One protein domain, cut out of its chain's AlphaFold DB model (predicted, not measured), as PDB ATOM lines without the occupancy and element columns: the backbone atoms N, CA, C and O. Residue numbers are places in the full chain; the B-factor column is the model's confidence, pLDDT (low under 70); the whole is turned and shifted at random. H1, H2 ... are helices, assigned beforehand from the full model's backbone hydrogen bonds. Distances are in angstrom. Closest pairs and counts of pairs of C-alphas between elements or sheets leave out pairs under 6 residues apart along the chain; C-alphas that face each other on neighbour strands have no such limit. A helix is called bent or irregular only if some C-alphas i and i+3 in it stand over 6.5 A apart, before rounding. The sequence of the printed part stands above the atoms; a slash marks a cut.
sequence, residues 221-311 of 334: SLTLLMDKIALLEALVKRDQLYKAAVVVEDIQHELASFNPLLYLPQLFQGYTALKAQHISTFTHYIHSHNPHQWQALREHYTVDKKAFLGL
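Overview. This is residues 221 to 311 of the 334 residues of an uncharacterized protein of Zooshikella ganghwensis (UniProt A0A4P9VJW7). A hairpin of two long helices, H1 and H2 side by side, makes the core, and H3 to H6 wrap round it in an arc: H3 on one side, H4 crossing H2, then H5 and H6 on the side away from H3. The 91 printed residues hold six named helices, H1 to H6 in chain order, and no named strand; the class is all helix. The whole is compact, with a radius of gyration of the C-alphas of 12.7 A and spans of 36 by 27 by 25 A.

Along the chain. H1, residues 221 to 237, spans 24.5 A from C-alpha 221 at (-6.038, -8.557, -16.789). H2, residues 241 to 257, spans 24.7 A. H3, residues 265 to 277, is irregular: C-alphas 267 and 270 are 7.5 A apart. H4 is residues 279 to 288, H5 residues 291 to 303, and H6 residues 305 to 310, with C-alpha 310 at (-8.250, -10.836, -40.945).

Arrangement. H1 and H2 form a helical hairpin and touch at a shallow tilt of 23 degrees, opposite ways, with C-alphas of Leu 232 and Ala 244 closest at 5.4 A. H4 touches H2 about perpendicular at 86 degrees, closest at Ala 245 and Phe 282, C-alphas 5.0 A apart. H5 touches H2 with residues 294 to 298 alone; the closest C-alphas, Val 246 and Arg 298, are 6.8 A apart. H6 touches H1 at a shallow tilt of 6 degrees, the same way; the closest C-alphas, Leu 235 and Leu 309, are 6.9 A apart. H1 and H3 only just touch, with 3 pairs of C-alphas within 8 A, closest at Ile 229 and Tyr 271, 6.5 A. Every O i to N i+4 pair is within hydrogen-bond range in H1, H4 and H5; the counts are 12 of 13 in H2, 7 of 9 in H3 and 0 of 2 in H6, where 2 of 3 O i to N i+3 pairs are.

Size, cuts and confidence. The C-alphas farthest apart, Tyr 263 and His 292, are 36.4 A apart. The printed part has no cut, no link is long, and no printed residue is under 70 in pLDDT.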
ATOM      1  N   SER A 221      -5.354  -7.296 -16.493       85.00
ATOM      2  CA  SER A 221      -6.038  -8.557 -16.789       85.00
ATOM      3  C   SER A 221      -7.487  -8.356 -17.231       85.00
ATOM      4  O   SER A 221      -7.909  -8.960 -18.213       85.00
ATOM      5  N   LEU A 222      -8.245  -7.480 -16.561       88.00
ATOM      6  CA  LEU A 222      -9.630  -7.200 -16.948       88.00
ATOM      7  C   LEU A 222      -9.692  -6.504 -18.311       88.00
ATOM      8  O   LEU A 222     -10.523  -6.850 -19.142       88.00
ATOM      9  N   THR A 223      -8.772  -5.576 -18.574       90.50
ATOM     10  CA  THR A 223      -8.659  -4.920 -19.885       90.50
ATOM     11  C   THR A 223      -8.397  -5.947 -20.986       90.50
ATOM     12  O   THR A 223      -9.081  -5.951 -22.008       90.50
ATOM     13  N   LEU A 224      -7.462  -6.875 -20.749       90.44
ATOM     14  CA  LEU A 224      -7.146  -7.938 -21.695       90.44
ATOM     15  C   LEU A 224      -8.363  -8.828 -21.967       90.44
ATOM     16  O   LEU A 224      -8.644  -9.115 -23.127       90.44
ATOM     17  N   LEU A 225      -9.087  -9.232 -20.925       91.75
ATOM     18  CA  LEU A 225     -10.291 -10.056 -21.033       91.75
ATOM     19  C   LEU A 225     -11.392  -9.350 -21.838       91.75
ATOM     20  O   LEU A 225     -12.009  -9.952 -22.718       91.75
ATOM     21  N   MET A 226     -11.595  -8.054 -21.599       93.06
ATOM     22  CA  MET A 226     -12.567  -7.256 -22.346       93.06
ATOM     23  C   MET A 226     -12.179  -7.109 -23.824       93.06
ATOM     24  O   MET A 226     -13.045  -7.224 -24.691       93.06
ATOM     25  N   ASP A 227     -10.885  -6.984 -24.142       93.00
ATOM     26  CA  ASP A 227     -10.401  -7.024 -25.530       93.00
ATOM     27  C   ASP A 227     -10.696  -8.377 -26.204       93.00
ATOM     28  O   ASP A 227     -11.044  -8.425 -27.389       93.00
ATOM     29  N   LYS A 228     -10.578  -9.492 -25.467       94.31
ATOM     30  CA  LYS A 228     -10.907 -10.832 -25.984       94.31
ATOM     31  C   LYS A 228     -12.397 -10.970 -26.274       94.31
ATOM     32  O   LYS A 228     -12.762 -11.504 -27.320       94.31
ATOM     33  N   ILE A 229     -13.250 -10.456 -25.390       94.50
ATOM     34  CA  ILE A 229     -14.706 -10.453 -25.582       94.50
ATOM     35  C   ILE A 229     -15.087  -9.603 -26.798       94.50
ATOM     36  O   ILE A 229     -15.830 -10.070 -27.659       94.50
ATOM     37  N   ALA A 230     -14.516  -8.406 -26.938       94.38
ATOM     38  CA  ALA A 230     -14.757  -7.557 -28.103       94.38
ATOM     39  C   ALA A 230     -14.314  -8.236 -29.415       94.38
ATOM     40  O   ALA A 230     -15.005  -8.154 -30.437       94.38
ATOM     41  N   LEU A 231     -13.183  -8.952 -29.395       94.88
ATOM     42  CA  LEU A 231     -12.729  -9.744 -30.537       94.88
ATOM     43  C   LEU A 231     -13.703 -10.883 -30.863       94.88
ATOM     44  O   LEU A 231     -14.028 -11.086 -32.034       94.88
ATOM     45  N   LEU A 232     -14.180 -11.608 -29.851       96.19
ATOM     46  CA  LEU A 232     -15.166 -12.674 -30.015       96.19
ATOM     47  C   LEU A 232     -16.439 -12.150 -30.688       96.19
ATOM     48  O   LEU A 232     -16.894 -12.721 -31.680       96.19
ATOM     49  N   GLU A 233     -16.980 -11.035 -30.200       94.88
ATOM     50  CA  GLU A 233     -18.152 -10.393 -30.797       94.88
ATOM     51  C   GLU A 233     -17.918 -10.030 -32.268       94.88
ATOM     52  O   GLU A 233     -18.791 -10.234 -33.114       94.88
ATOM     53  N   ALA A 234     -16.732  -9.513 -32.597       94.88
ATOM     54  CA  ALA A 234     -16.376  -9.169 -33.968       94.88
ATOM     55  C   ALA A 234     -16.265 -10.404 -34.880       94.88
ATOM     56  O   ALA A 234     -16.655 -10.332 -36.046       94.88
ATOM     57  N   LEU A 235     -15.767 -11.533 -34.365       94.38
ATOM     58  CA  LEU A 235     -15.680 -12.796 -35.105       94.38
ATOM     59  C   LEU A 235     -17.063 -13.400 -35.356       94.38
ATOM     60  O   LEU A 235     -17.345 -13.811 -36.480       94.38
ATOM     61  N   VAL A 236     -17.944 -13.395 -34.353       95.25
ATOM     62  CA  VAL A 236     -19.326 -13.878 -34.505       95.25
ATOM     63  C   VAL A 236     -20.112 -13.006 -35.481       95.25
ATOM     64  O   VAL A 236     -20.778 -13.536 -36.364       95.25
ATOM     65  N   LYS A 237     -19.960 -11.674 -35.426       94.81
ATOM     66  CA  LYS A 237     -20.567 -10.758 -36.414       94.81
ATOM     67  C   LYS A 237     -20.113 -11.023 -37.856       94.81
ATOM     68  O   LYS A 237     -20.808 -10.632 -38.787       94.81
ATOM     69  N   ARG A 238     -18.951 -11.657 -38.048       94.88
ATOM     70  CA  ARG A 238     -18.396 -12.045 -39.356       94.88
ATOM     71  C   ARG A 238     -18.655 -13.511 -39.713       94.88
ATOM     72  O   ARG A 238     -18.079 -13.985 -40.686       94.88
ATOM     73  N   ASP A 239     -19.458 -14.216 -38.917       92.44
ATOM     74  CA  ASP A 239     -19.743 -15.649 -39.051       92.44
ATOM     75  C   ASP A 239     -18.484 -16.543 -39.011       92.44
ATOM     76  O   ASP A 239     -18.427 -17.648 -39.543       92.44
ATOM     77  N   GLN A 240     -17.422 -16.076 -38.347       94.38
ATOM     78  CA  GLN A 240     -16.158 -16.804 -38.214       94.38
ATOM     79  C   GLN A 240     -16.170 -17.690 -36.962       94.38
ATOM     80  O   GLN A 240     -15.317 -17.561 -36.080       94.38
ATOM     81  N   LEU A 241     -17.153 -18.594 -36.880       93.31
ATOM     82  CA  LEU A 241     -17.467 -19.362 -35.667       93.31
ATOM     83  C   LEU A 241     -16.344 -20.309 -35.218       93.31
ATOM     84  O   LEU A 241     -16.155 -20.500 -34.019       93.31
ATOM     85  N   TYR A 242     -15.553 -20.845 -36.151       92.62
ATOM     86  CA  TYR A 242     -14.401 -21.692 -35.821       92.62
ATOM     87  C   TYR A 242     -13.321 -20.916 -35.048       92.62
ATOM     88  O   TYR A 242     -12.857 -21.348 -34.000       92.62
ATOM     89  N   LYS A 243     -12.982 -19.704 -35.508       93.94
ATOM     90  CA  LYS A 243     -12.039 -18.814 -34.811       93.94
ATOM     91  C   LYS A 243     -12.624 -18.278 -33.507       93.94
ATOM     92  O   LYS A 243     -11.905 -18.145 -32.524       93.94
ATOM     93  N   ALA A 244     -13.922 -17.982 -33.499       95.62
ATOM     94  CA  ALA A 244     -14.630 -17.588 -32.287       95.62
ATOM     95  C   ALA A 244     -14.530 -18.676 -31.205       95.62
ATOM     96  O   ALA A 244     -14.303 -18.344 -30.048       95.62
ATOM     97  N   ALA A 245     -14.606 -19.959 -31.576       94.62
ATOM     98  CA  ALA A 245     -14.461 -21.070 -30.640       94.62
ATOM     99  C   ALA A 245     -13.074 -21.106 -29.963       94.62
ATOM    100  O   ALA A 245     -13.006 -21.335 -28.758       94.62
ATOM    101  N   VAL A 246     -11.997 -20.776 -30.690       94.75
ATOM    102  CA  VAL A 246     -10.641 -20.628 -30.118       94.75
ATOM    103  C   VAL A 246     -10.610 -19.526 -29.053       94.75
ATOM    104  O   VAL A 246     -10.089 -19.720 -27.959       94.75
ATOM    105  N   VAL A 247     -11.213 -18.371 -29.350       95.81
ATOM    106  CA  VAL A 247     -11.278 -17.246 -28.402       95.81
ATOM    107  C   VAL A 247     -12.165 -17.587 -27.198       95.81
ATOM    108  O   VAL A 247     -11.861 -17.188 -26.079       95.81
ATOM    109  N   VAL A 248     -13.248 -18.345 -27.398       95.88
ATOM    110  CA  VAL A 248     -14.126 -18.809 -26.313       95.88
ATOM    111  C   VAL A 248     -13.396 -19.749 -25.360       95.88
ATOM    112  O   VAL A 248     -13.573 -19.601 -24.154       95.88
ATOM    113  N   GLU A 249     -12.607 -20.695 -25.872       94.25
ATOM    114  CA  GLU A 249     -11.801 -21.606 -25.047       94.25
ATOM    115  C   GLU A 249     -10.810 -20.825 -24.172       94.25
ATOM    116  O   GLU A 249     -10.727 -21.047 -22.965       94.25
ATOM    117  N   ASP A 250     -10.124 -19.844 -24.757       94.00
ATOM    118  CA  ASP A 250      -9.170 -18.999 -24.042       94.00
ATOM    119  C   ASP A 250      -9.843 -18.103 -22.981       94.00
ATOM    120  O   ASP A 250      -9.389 -18.044 -21.839       94.00
ATOM    121  N   ILE A 251     -10.989 -17.485 -23.301       94.44
ATOM    122  CA  ILE A 251     -11.792 -16.748 -22.307       94.44
ATOM    123  C   ILE A 251     -12.231 -17.680 -21.169       94.44
ATOM    124  O   ILE A 251     -12.173 -17.292 -20.008       94.44
ATOM    125  N   GLN A 252     -12.667 -18.909 -21.468       91.75
ATOM    126  CA  GLN A 252     -13.063 -19.871 -20.433       91.75
ATOM    127  C   GLN A 252     -11.900 -20.241 -19.514       91.75
ATOM    128  O   GLN A 252     -12.106 -20.360 -18.309       91.75
ATOM    129  N   HIS A 253     -10.696 -20.392 -20.066       89.44
ATOM    130  CA  HIS A 253      -9.504 -20.667 -19.274       89.44
ATOM    131  C   HIS A 253      -9.176 -19.513 -18.315       89.44
ATOM    132  O   HIS A 253      -8.895 -19.756 -17.143       89.44
ATOM    133  N   GLU A 254      -9.289 -18.258 -18.764       89.81
ATOM    134  CA  GLU A 254      -9.119 -17.095 -17.882       89.81
ATOM    135  C   GLU A 254     -10.198 -17.029 -16.797       89.81
ATOM    136  O   GLU A 254      -9.874 -16.872 -15.616       89.81
ATOM    137  N   LEU A 255     -11.465 -17.231 -17.176       87.81
ATOM    138  CA  LEU A 255     -12.595 -17.233 -16.243       87.81
ATOM    139  C   LEU A 255     -12.516 -18.356 -15.193       87.81
ATOM    140  O   LEU A 255     -13.094 -18.222 -14.118       87.81
ATOM    141  N   ALA A 256     -11.806 -19.455 -15.479       83.00
ATOM    142  CA  ALA A 256     -11.609 -20.554 -14.532       83.00
ATOM    143  C   ALA A 256     -10.690 -20.166 -13.360       83.00
ATOM    144  O   ALA A 256     -10.823 -20.716 -12.271       83.00
ATOM    145  N   SER A 257      -9.769 -19.221 -13.575       77.88
ATOM    146  CA  SER A 257      -8.854 -18.729 -12.533       77.88
ATOM    147  C   SER A 257      -9.441 -17.585 -11.702       77.88
ATOM    148  O   SER A 257      -9.125 -17.444 -10.524       77.88
ATOM    149  N   PHE A 258     -10.306 -16.775 -12.311       78.00
ATOM    150  CA  PHE A 258     -11.004 -15.662 -11.684       78.00
ATOM    151  C   PHE A 258     -12.328 -15.482 -12.416       78.00
ATOM    152  O   PHE A 258     -12.315 -15.238 -13.620       78.00
ATOM    153  N   ASN A 259     -13.461 -15.600 -11.713       80.38
ATOM    154  CA  ASN A 259     -14.792 -15.542 -12.319       80.38
ATOM    155  C   ASN A 259     -15.465 -14.167 -12.099       80.38
ATOM    156  O   ASN A 259     -16.314 -14.024 -11.214       80.38
ATOM    157  N   PRO A 260     -15.146 -13.136 -12.908       85.56
ATOM    158  CA  PRO A 260     -15.733 -11.805 -12.794       85.56
ATOM    159  C   PRO A 260     -17.237 -11.769 -13.085       85.56
ATOM    160  O   PRO A 260     -17.860 -10.744 -12.830       85.56
ATOM    161  N   LEU A 261     -17.842 -12.855 -13.589       86.06
ATOM    162  CA  LEU A 261     -19.292 -12.918 -13.812       86.06
ATOM    163  C   LEU A 261     -20.081 -12.734 -12.513       86.06
ATOM    164  O   LEU A 261     -21.194 -12.217 -12.561       86.06
ATOM    165  N   LEU A 262     -19.506 -13.138 -11.375       78.88
ATOM    166  CA  LEU A 262     -20.134 -13.007 -10.060       78.88
ATOM    167  C   LEU A 262     -20.135 -11.556  -9.567       78.88
ATOM    168  O   LEU A 262     -21.119 -11.098  -8.999       78.88
ATOM    169  N   TYR A 263     -19.053 -10.821  -9.829       84.06
ATOM    170  CA  TYR A 263     -18.853  -9.474  -9.289       84.06
ATOM    171  C   TYR A 263     -19.287  -8.365 -10.254       84.06
ATOM    172  O   TYR A 263     -19.649  -7.271  -9.830       84.06
ATOM    173  N   LEU A 264     -19.245  -8.626 -11.565       89.94
ATOM    174  CA  LEU A 264     -19.483  -7.638 -12.622       89.94
ATOM    175  C   LEU A 264     -20.460  -8.156 -13.698       89.94
ATOM    176  O   LEU A 264     -20.190  -7.998 -14.891       89.94
ATOM    177  N   PRO A 265     -21.616  -8.746 -13.337       88.88
ATOM    178  CA  PRO A 265     -22.493  -9.438 -14.288       88.88
ATOM    179  C   PRO A 265     -22.939  -8.559 -15.466       88.88
ATOM    180  O   PRO A 265     -23.070  -9.041 -16.592       88.88
ATOM    181  N   GLN A 266     -23.112  -7.253 -15.234       90.62
ATOM    182  CA  GLN A 266     -23.526  -6.295 -16.262       90.62
ATOM    183  C   GLN A 266     -22.494  -6.148 -17.391       90.62
ATOM    184  O   GLN A 266     -22.880  -6.012 -18.550       90.62
ATOM    185  N   LEU A 267     -21.193  -6.225 -17.086       87.69
ATOM    186  CA  LEU A 267     -20.137  -6.100 -18.100       87.69
ATOM    187  C   LEU A 267     -20.072  -7.318 -19.027       87.69
ATOM    188  O   LEU A 267     -19.673  -7.198 -20.182       87.69
ATOM    189  N   PHE A 268     -20.490  -8.485 -18.536       92.44
ATOM    190  CA  PHE A 268     -20.365  -9.752 -19.254       92.44
ATOM    191  C   PHE A 268     -21.684 -10.264 -19.838       92.44
ATOM    192  O   PHE A 268     -21.703 -11.324 -20.462       92.44
ATOM    193  N   GLN A 269     -22.786  -9.526 -19.687       91.00
ATOM    194  CA  GLN A 269     -24.099  -9.938 -20.187       91.00
ATOM    195  C   GLN A 269     -24.097 -10.200 -21.704       91.00
ATOM    196  O   GLN A 269     -24.697 -11.168 -22.169       91.00
ATOM    197  N   GLY A 270     -23.391  -9.368 -22.479       91.19
ATOM    198  CA  GLY A 270     -23.245  -9.563 -23.925       91.19
ATOM    199  C   GLY A 270     -22.512 -10.863 -24.261       91.19
ATOM    200  O   GLY A 270     -22.981 -11.655 -25.080       91.19
ATOM    201  N   TYR A 271     -21.410 -11.130 -23.556       93.94
ATOM    202  CA  TYR A 271     -20.638 -12.362 -23.696       93.94
ATOM    203  C   TYR A 271     -21.466 -13.607 -23.356       93.94
ATOM    204  O   TYR A 271     -21.476 -14.563 -24.133       93.94
ATOM    205  N   THR A 272     -22.170 -13.620 -22.219       92.81
ATOM    206  CA  THR A 272     -22.936 -14.797 -21.782       92.81
ATOM    207  C   THR A 272     -24.107 -15.090 -22.716       92.81
ATOM    208  O   THR A 272     -24.322 -16.253 -23.060       92.81
ATOM    209  N   ALA A 273     -24.802 -14.058 -23.207       94.06
ATOM    210  CA  ALA A 273     -25.858 -14.203 -24.207       94.06
ATOM    211  C   ALA A 273     -25.321 -14.770 -25.534       94.06
ATOM    212  O   ALA A 273     -25.871 -15.737 -26.064       94.06
ATOM    213  N   LEU A 274     -24.212 -14.222 -26.036       94.06
ATOM    214  CA  LEU A 274     -23.576 -14.666 -27.278       94.06
ATOM    215  C   LEU A 274     -23.046 -16.101 -27.166       94.06
ATOM    216  O   LEU A 274     -23.234 -16.911 -28.076       94.06
ATOM    217  N   LYS A 275     -22.440 -16.454 -26.028       92.50
ATOM    218  CA  LYS A 275     -22.010 -17.825 -25.737       92.50
ATOM    219  C   LYS A 275     -23.196 -18.783 -25.720       92.50
ATOM    220  O   LYS A 275     -23.111 -19.835 -26.345       92.50
ATOM    221  N   ALA A 276     -24.283 -18.434 -25.033       92.56
ATOM    222  CA  ALA A 276     -25.477 -19.273 -24.952       92.56
ATOM    223  C   ALA A 276     -26.112 -19.503 -26.333       92.56
ATOM    224  O   ALA A 276     -26.481 -20.630 -26.656       92.56
ATOM    225  N   GLN A 277     -26.169 -18.467 -27.173       95.38
ATOM    226  CA  GLN A 277     -26.716 -18.552 -28.528       95.38
ATOM    227  C   GLN A 277     -25.944 -19.532 -29.428       95.38
ATOM    228  O   GLN A 277     -26.547 -20.212 -30.255       95.38
ATOM    229  N   HIS A 278     -24.622 -19.617 -29.270       94.88
ATOM    230  CA  HIS A 278     -23.744 -20.406 -30.141       94.88
ATOM    231  C   HIS A 278     -23.104 -21.615 -29.442       94.88
ATOM    232  O   HIS A 278     -22.159 -22.204 -29.973       94.88
ATOM    233  N   ILE A 279     -23.610 -22.009 -28.267       91.06
ATOM    234  CA  ILE A 279     -22.946 -22.993 -27.402       91.06
ATOM    235  C   ILE A 279     -22.721 -24.331 -28.106       91.06
ATOM    236  O   ILE A 279     -21.608 -24.843 -28.080       91.06
ATOM    237  N   SER A 280     -23.723 -24.860 -28.812       90.25
ATOM    238  CA  SER A 280     -23.614 -26.142 -29.517       90.25
ATOM    239  C   SER A 280     -22.523 -26.118 -30.587       90.25
ATOM    240  O   SER A 280     -21.751 -27.067 -30.704       90.25
ATOM    241  N   THR A 281     -22.415 -25.015 -31.330       92.44
ATOM    242  CA  THR A 281     -21.408 -24.844 -32.380       92.44
ATOM    243  C   THR A 281     -20.006 -24.701 -31.795       92.44
ATOM    244  O   THR A 281     -19.070 -25.326 -32.287       92.44
ATOM    245  N   PHE A 282     -19.852 -23.917 -30.724       93.69
ATOM    246  CA  PHE A 282     -18.566 -23.787 -30.039       93.69
ATOM    247  C   PHE A 282     -18.122 -25.112 -29.430       93.69
ATOM    248  O   PHE A 282     -16.990 -25.525 -29.654       93.69
ATOM    249  N   THR A 283     -19.017 -25.811 -28.727       87.31
ATOM    250  CA  THR A 283     -18.737 -27.139 -28.180       87.31
ATOM    251  C   THR A 283     -18.341 -28.104 -29.289       87.31
ATOM    252  O   THR A 283     -17.351 -28.806 -29.121       87.31
ATOM    253  N   HIS A 284     -19.038 -28.117 -30.428       90.88
ATOM    254  CA  HIS A 284     -18.656 -28.961 -31.557       90.88
ATOM    255  C   HIS A 284     -17.218 -28.676 -32.004       90.88
ATOM    256  O   HIS A 284     -16.383 -29.570 -31.913       90.88
ATOM    257  N   TYR A 285     -16.885 -27.431 -32.360       91.62
ATOM    258  CA  TYR A 285     -15.536 -27.090 -32.826       91.62
ATOM    259  C   TYR A 285     -14.440 -27.347 -31.787       91.62
ATOM    260  O   TYR A 285     -13.369 -27.833 -32.138       91.62
ATOM    261  N   ILE A 286     -14.701 -27.084 -30.506       88.38
ATOM    262  CA  ILE A 286     -13.736 -27.358 -29.432       88.38
ATOM    263  C   ILE A 286     -13.469 -28.866 -29.291       88.38
ATOM    264  O   ILE A 286     -12.358 -29.242 -28.949       88.38
ATOM    265  N   HIS A 287     -14.425 -29.747 -29.596       87.44
ATOM    266  CA  HIS A 287     -14.223 -31.196 -29.462       87.44
ATOM    267  C   HIS A 287     -13.812 -31.895 -30.765       87.44
ATOM    268  O   HIS A 287     -13.198 -32.958 -30.709       87.44
ATOM    269  N   SER A 288     -14.160 -31.338 -31.928       83.94
ATOM    270  CA  SER A 288     -13.990 -31.990 -33.234       83.94
ATOM    271  C   SER A 288     -12.893 -31.376 -34.109       83.94
ATOM    272  O   SER A 288     -12.820 -31.694 -35.295       83.94
ATOM    273  N   HIS A 289     -12.068 -30.471 -33.578       84.62
ATOM    274  CA  HIS A 289     -11.010 -29.826 -34.353       84.62
ATOM    275  C   HIS A 289      -9.808 -30.743 -34.598       84.62
ATOM    276  O   HIS A 289      -9.494 -31.642 -33.820       84.62
ATOM    277  N   ASN A 290      -9.058 -30.438 -35.657       86.44
ATOM    278  CA  ASN A 290      -7.724 -30.986 -35.850       86.44
ATOM    279  C   ASN A 290      -6.749 -30.340 -34.836       86.44
ATOM    280  O   ASN A 290      -6.566 -29.116 -34.891       86.44
ATOM    281  N   PRO A 291      -6.084 -31.113 -33.952       84.75
ATOM    282  CA  PRO A 291      -5.220 -30.564 -32.901       84.75
ATOM    283  C   PRO A 291      -4.099 -29.658 -33.423       84.75
ATOM    284  O   PRO A 291      -3.747 -28.671 -32.781       84.75
ATOM    285  N   HIS A 292      -3.548 -29.953 -34.604       86.94
ATOM    286  CA  HIS A 292      -2.449 -29.179 -35.181       86.94
ATOM    287  C   HIS A 292      -2.918 -27.833 -35.737       86.94
ATOM    288  O   HIS A 292      -2.281 -26.811 -35.486       86.94
ATOM    289  N   GLN A 293      -4.044 -27.812 -36.458       86.00
ATOM    290  CA  GLN A 293      -4.621 -26.560 -36.962       86.00
ATOM    291  C   GLN A 293      -5.076 -25.660 -35.815       86.00
ATOM    292  O   GLN A 293      -4.869 -24.447 -35.854       86.00
ATOM    293  N   TRP A 294      -5.659 -26.258 -34.776       90.12
ATOM    294  CA  TRP A 294      -6.083 -25.543 -33.580       90.12
ATOM    295  C   TRP A 294      -4.900 -24.940 -32.823       90.12
ATOM    296  O   TRP A 294      -4.925 -23.761 -32.477       90.12
ATOM    297  N   GLN A 295      -3.819 -25.706 -32.644       88.81
ATOM    298  CA  GLN A 295      -2.597 -25.213 -32.013       88.81
ATOM    299  C   GLN A 295      -1.988 -24.033 -32.783       88.81
ATOM    300  O   GLN A 295      -1.715 -22.996 -32.181       88.81
ATOM    301  N   ALA A 296      -1.846 -24.153 -34.107       90.62
ATOM    302  CA  ALA A 296      -1.338 -23.069 -34.950       90.62
ATOM    303  C   ALA A 296      -2.223 -21.814 -34.863       90.62
ATOM    304  O   ALA A 296      -1.732 -20.682 -34.862       90.62
ATOM    305  N   LEU A 297      -3.539 -22.008 -34.746       89.81
ATOM    306  CA  LEU A 297      -4.479 -20.913 -34.575       89.81
ATOM    307  C   LEU A 297      -4.328 -20.184 -33.252       89.81
ATOM    308  O   LEU A 297      -4.353 -18.952 -33.238       89.81
ATOM    309  N   ARG A 298      -4.156 -20.930 -32.159       91.06
ATOM    310  CA  ARG A 298      -3.890 -20.343 -30.843       91.06
ATOM    311  C   ARG A 298      -2.600 -19.543 -30.853       91.06
ATOM    312  O   ARG A 298      -2.602 -18.407 -30.400       91.06
ATOM    313  N   GLU A 299      -1.532 -20.093 -31.423       90.44
ATOM    314  CA  GLU A 299      -0.246 -19.399 -31.527       90.44
ATOM    315  C   GLU A 299      -0.388 -18.072 -32.283       90.44
ATOM    316  O   GLU A 299       0.047 -17.028 -31.793       90.44
ATOM    317  N   HIS A 300      -1.075 -18.074 -33.430       89.62
ATOM    318  CA  HIS A 300      -1.324 -16.845 -34.184       89.62
ATOM    319  C   HIS A 300      -2.189 -15.847 -33.399       89.62
ATOM    320  O   HIS A 300      -1.929 -14.642 -33.417       89.62
ATOM    321  N   TYR A 301      -3.229 -16.331 -32.723       92.56
ATOM    322  CA  TYR A 301      -4.090 -15.515 -31.875       92.56
ATOM    323  C   TYR A 301      -3.309 -14.840 -30.733       92.56
ATOM    324  O   TYR A 301      -3.516 -13.653 -30.469       92.56
ATOM    325  N   THR A 302      -2.384 -15.561 -30.093       87.25
ATOM    326  CA  THR A 302      -1.545 -15.041 -29.004       87.25
ATOM    327  C   THR A 302      -0.567 -13.975 -29.490       87.25
ATOM    328  O   THR A 302      -0.363 -12.979 -28.797       87.25
ATOM    329  N   VAL A 303       0.027 -14.162 -30.672       89.81
ATOM    330  CA  VAL A 303       1.038 -13.244 -31.219       89.81
ATOM    331  C   VAL A 303       0.413 -11.955 -31.757       89.81
ATOM    332  O   VAL A 303       0.925 -10.872 -31.479       89.81
ATOM    333  N   ASP A 304      -0.687 -12.047 -32.511       89.44
ATOM    334  CA  ASP A 304      -1.342 -10.875 -33.100       89.44
ATOM    335  C   ASP A 304      -2.867 -11.043 -33.198       89.44
ATOM    336  O   ASP A 304      -3.430 -11.535 -34.185       89.44
ATOM    337  N   LYS A 305      -3.556 -10.537 -32.168       87.38
ATOM    338  CA  LYS A 305      -5.023 -10.514 -32.081       87.38
ATOM    339  C   LYS A 305      -5.680  -9.703 -33.204       87.38
ATOM    340  O   LYS A 305      -6.802 -10.015 -33.605       87.38
ATOM    341  N   LYS A 306      -5.018  -8.660 -33.724       85.81
ATOM    342  CA  LYS A 306      -5.579  -7.810 -34.789       85.81
ATOM    343  C   LYS A 306      -5.477  -8.509 -36.140       85.81
ATOM    344  O   LYS A 306      -6.462  -8.535 -36.878       85.81
ATOM    345  N   ALA A 307      -4.333  -9.120 -36.443       84.88
ATOM    346  CA  ALA A 307      -4.158  -9.910 -37.659       84.88
ATOM    347  C   ALA A 307      -5.049 -11.164 -37.665       84.88
ATOM    348  O   ALA A 307      -5.590 -11.530 -38.709       84.88
ATOM    349  N   PHE A 308      -5.295 -11.771 -36.499       88.94
ATOM    350  CA  PHE A 308      -6.191 -12.923 -36.353       88.94
ATOM    351  C   PHE A 308      -7.616 -12.668 -36.889       88.94
ATOM    352  O   PHE A 308      -8.246 -13.540 -37.501       88.94
ATOM    353  N   LEU A 309      -8.119 -11.438 -36.737       86.25
ATOM    354  CA  LEU A 309      -9.423 -11.020 -37.258       86.25
ATOM    355  C   LEU A 309      -9.490 -11.077 -38.801       86.25
ATOM    356  O   LEU A 309     -10.559 -11.315 -39.369       86.25
ATOM    357  N   GLY A 310      -8.362 -10.855 -39.482       82.56
ATOM    358  CA  GLY A 310      -8.250 -10.836 -40.945       82.56
ATOM    359  C   GLY A 310      -7.942 -12.193 -41.585       82.56
ATOM    360  O   GLY A 310      -8.110 -12.342 -42.791       82.56
ATOM    361  N   LEU A 311      -7.521 -13.184 -40.798       85.81
ATOM    362  CA  LEU A 311      -7.107 -14.491 -41.306       85.81
ATOM    363  C   LEU A 311      -8.309 -15.281 -41.852       85.81
ATOM    364  O   LEU A 311      -9.283 -15.510 -41.133       85.81
TER     365      LEU A 311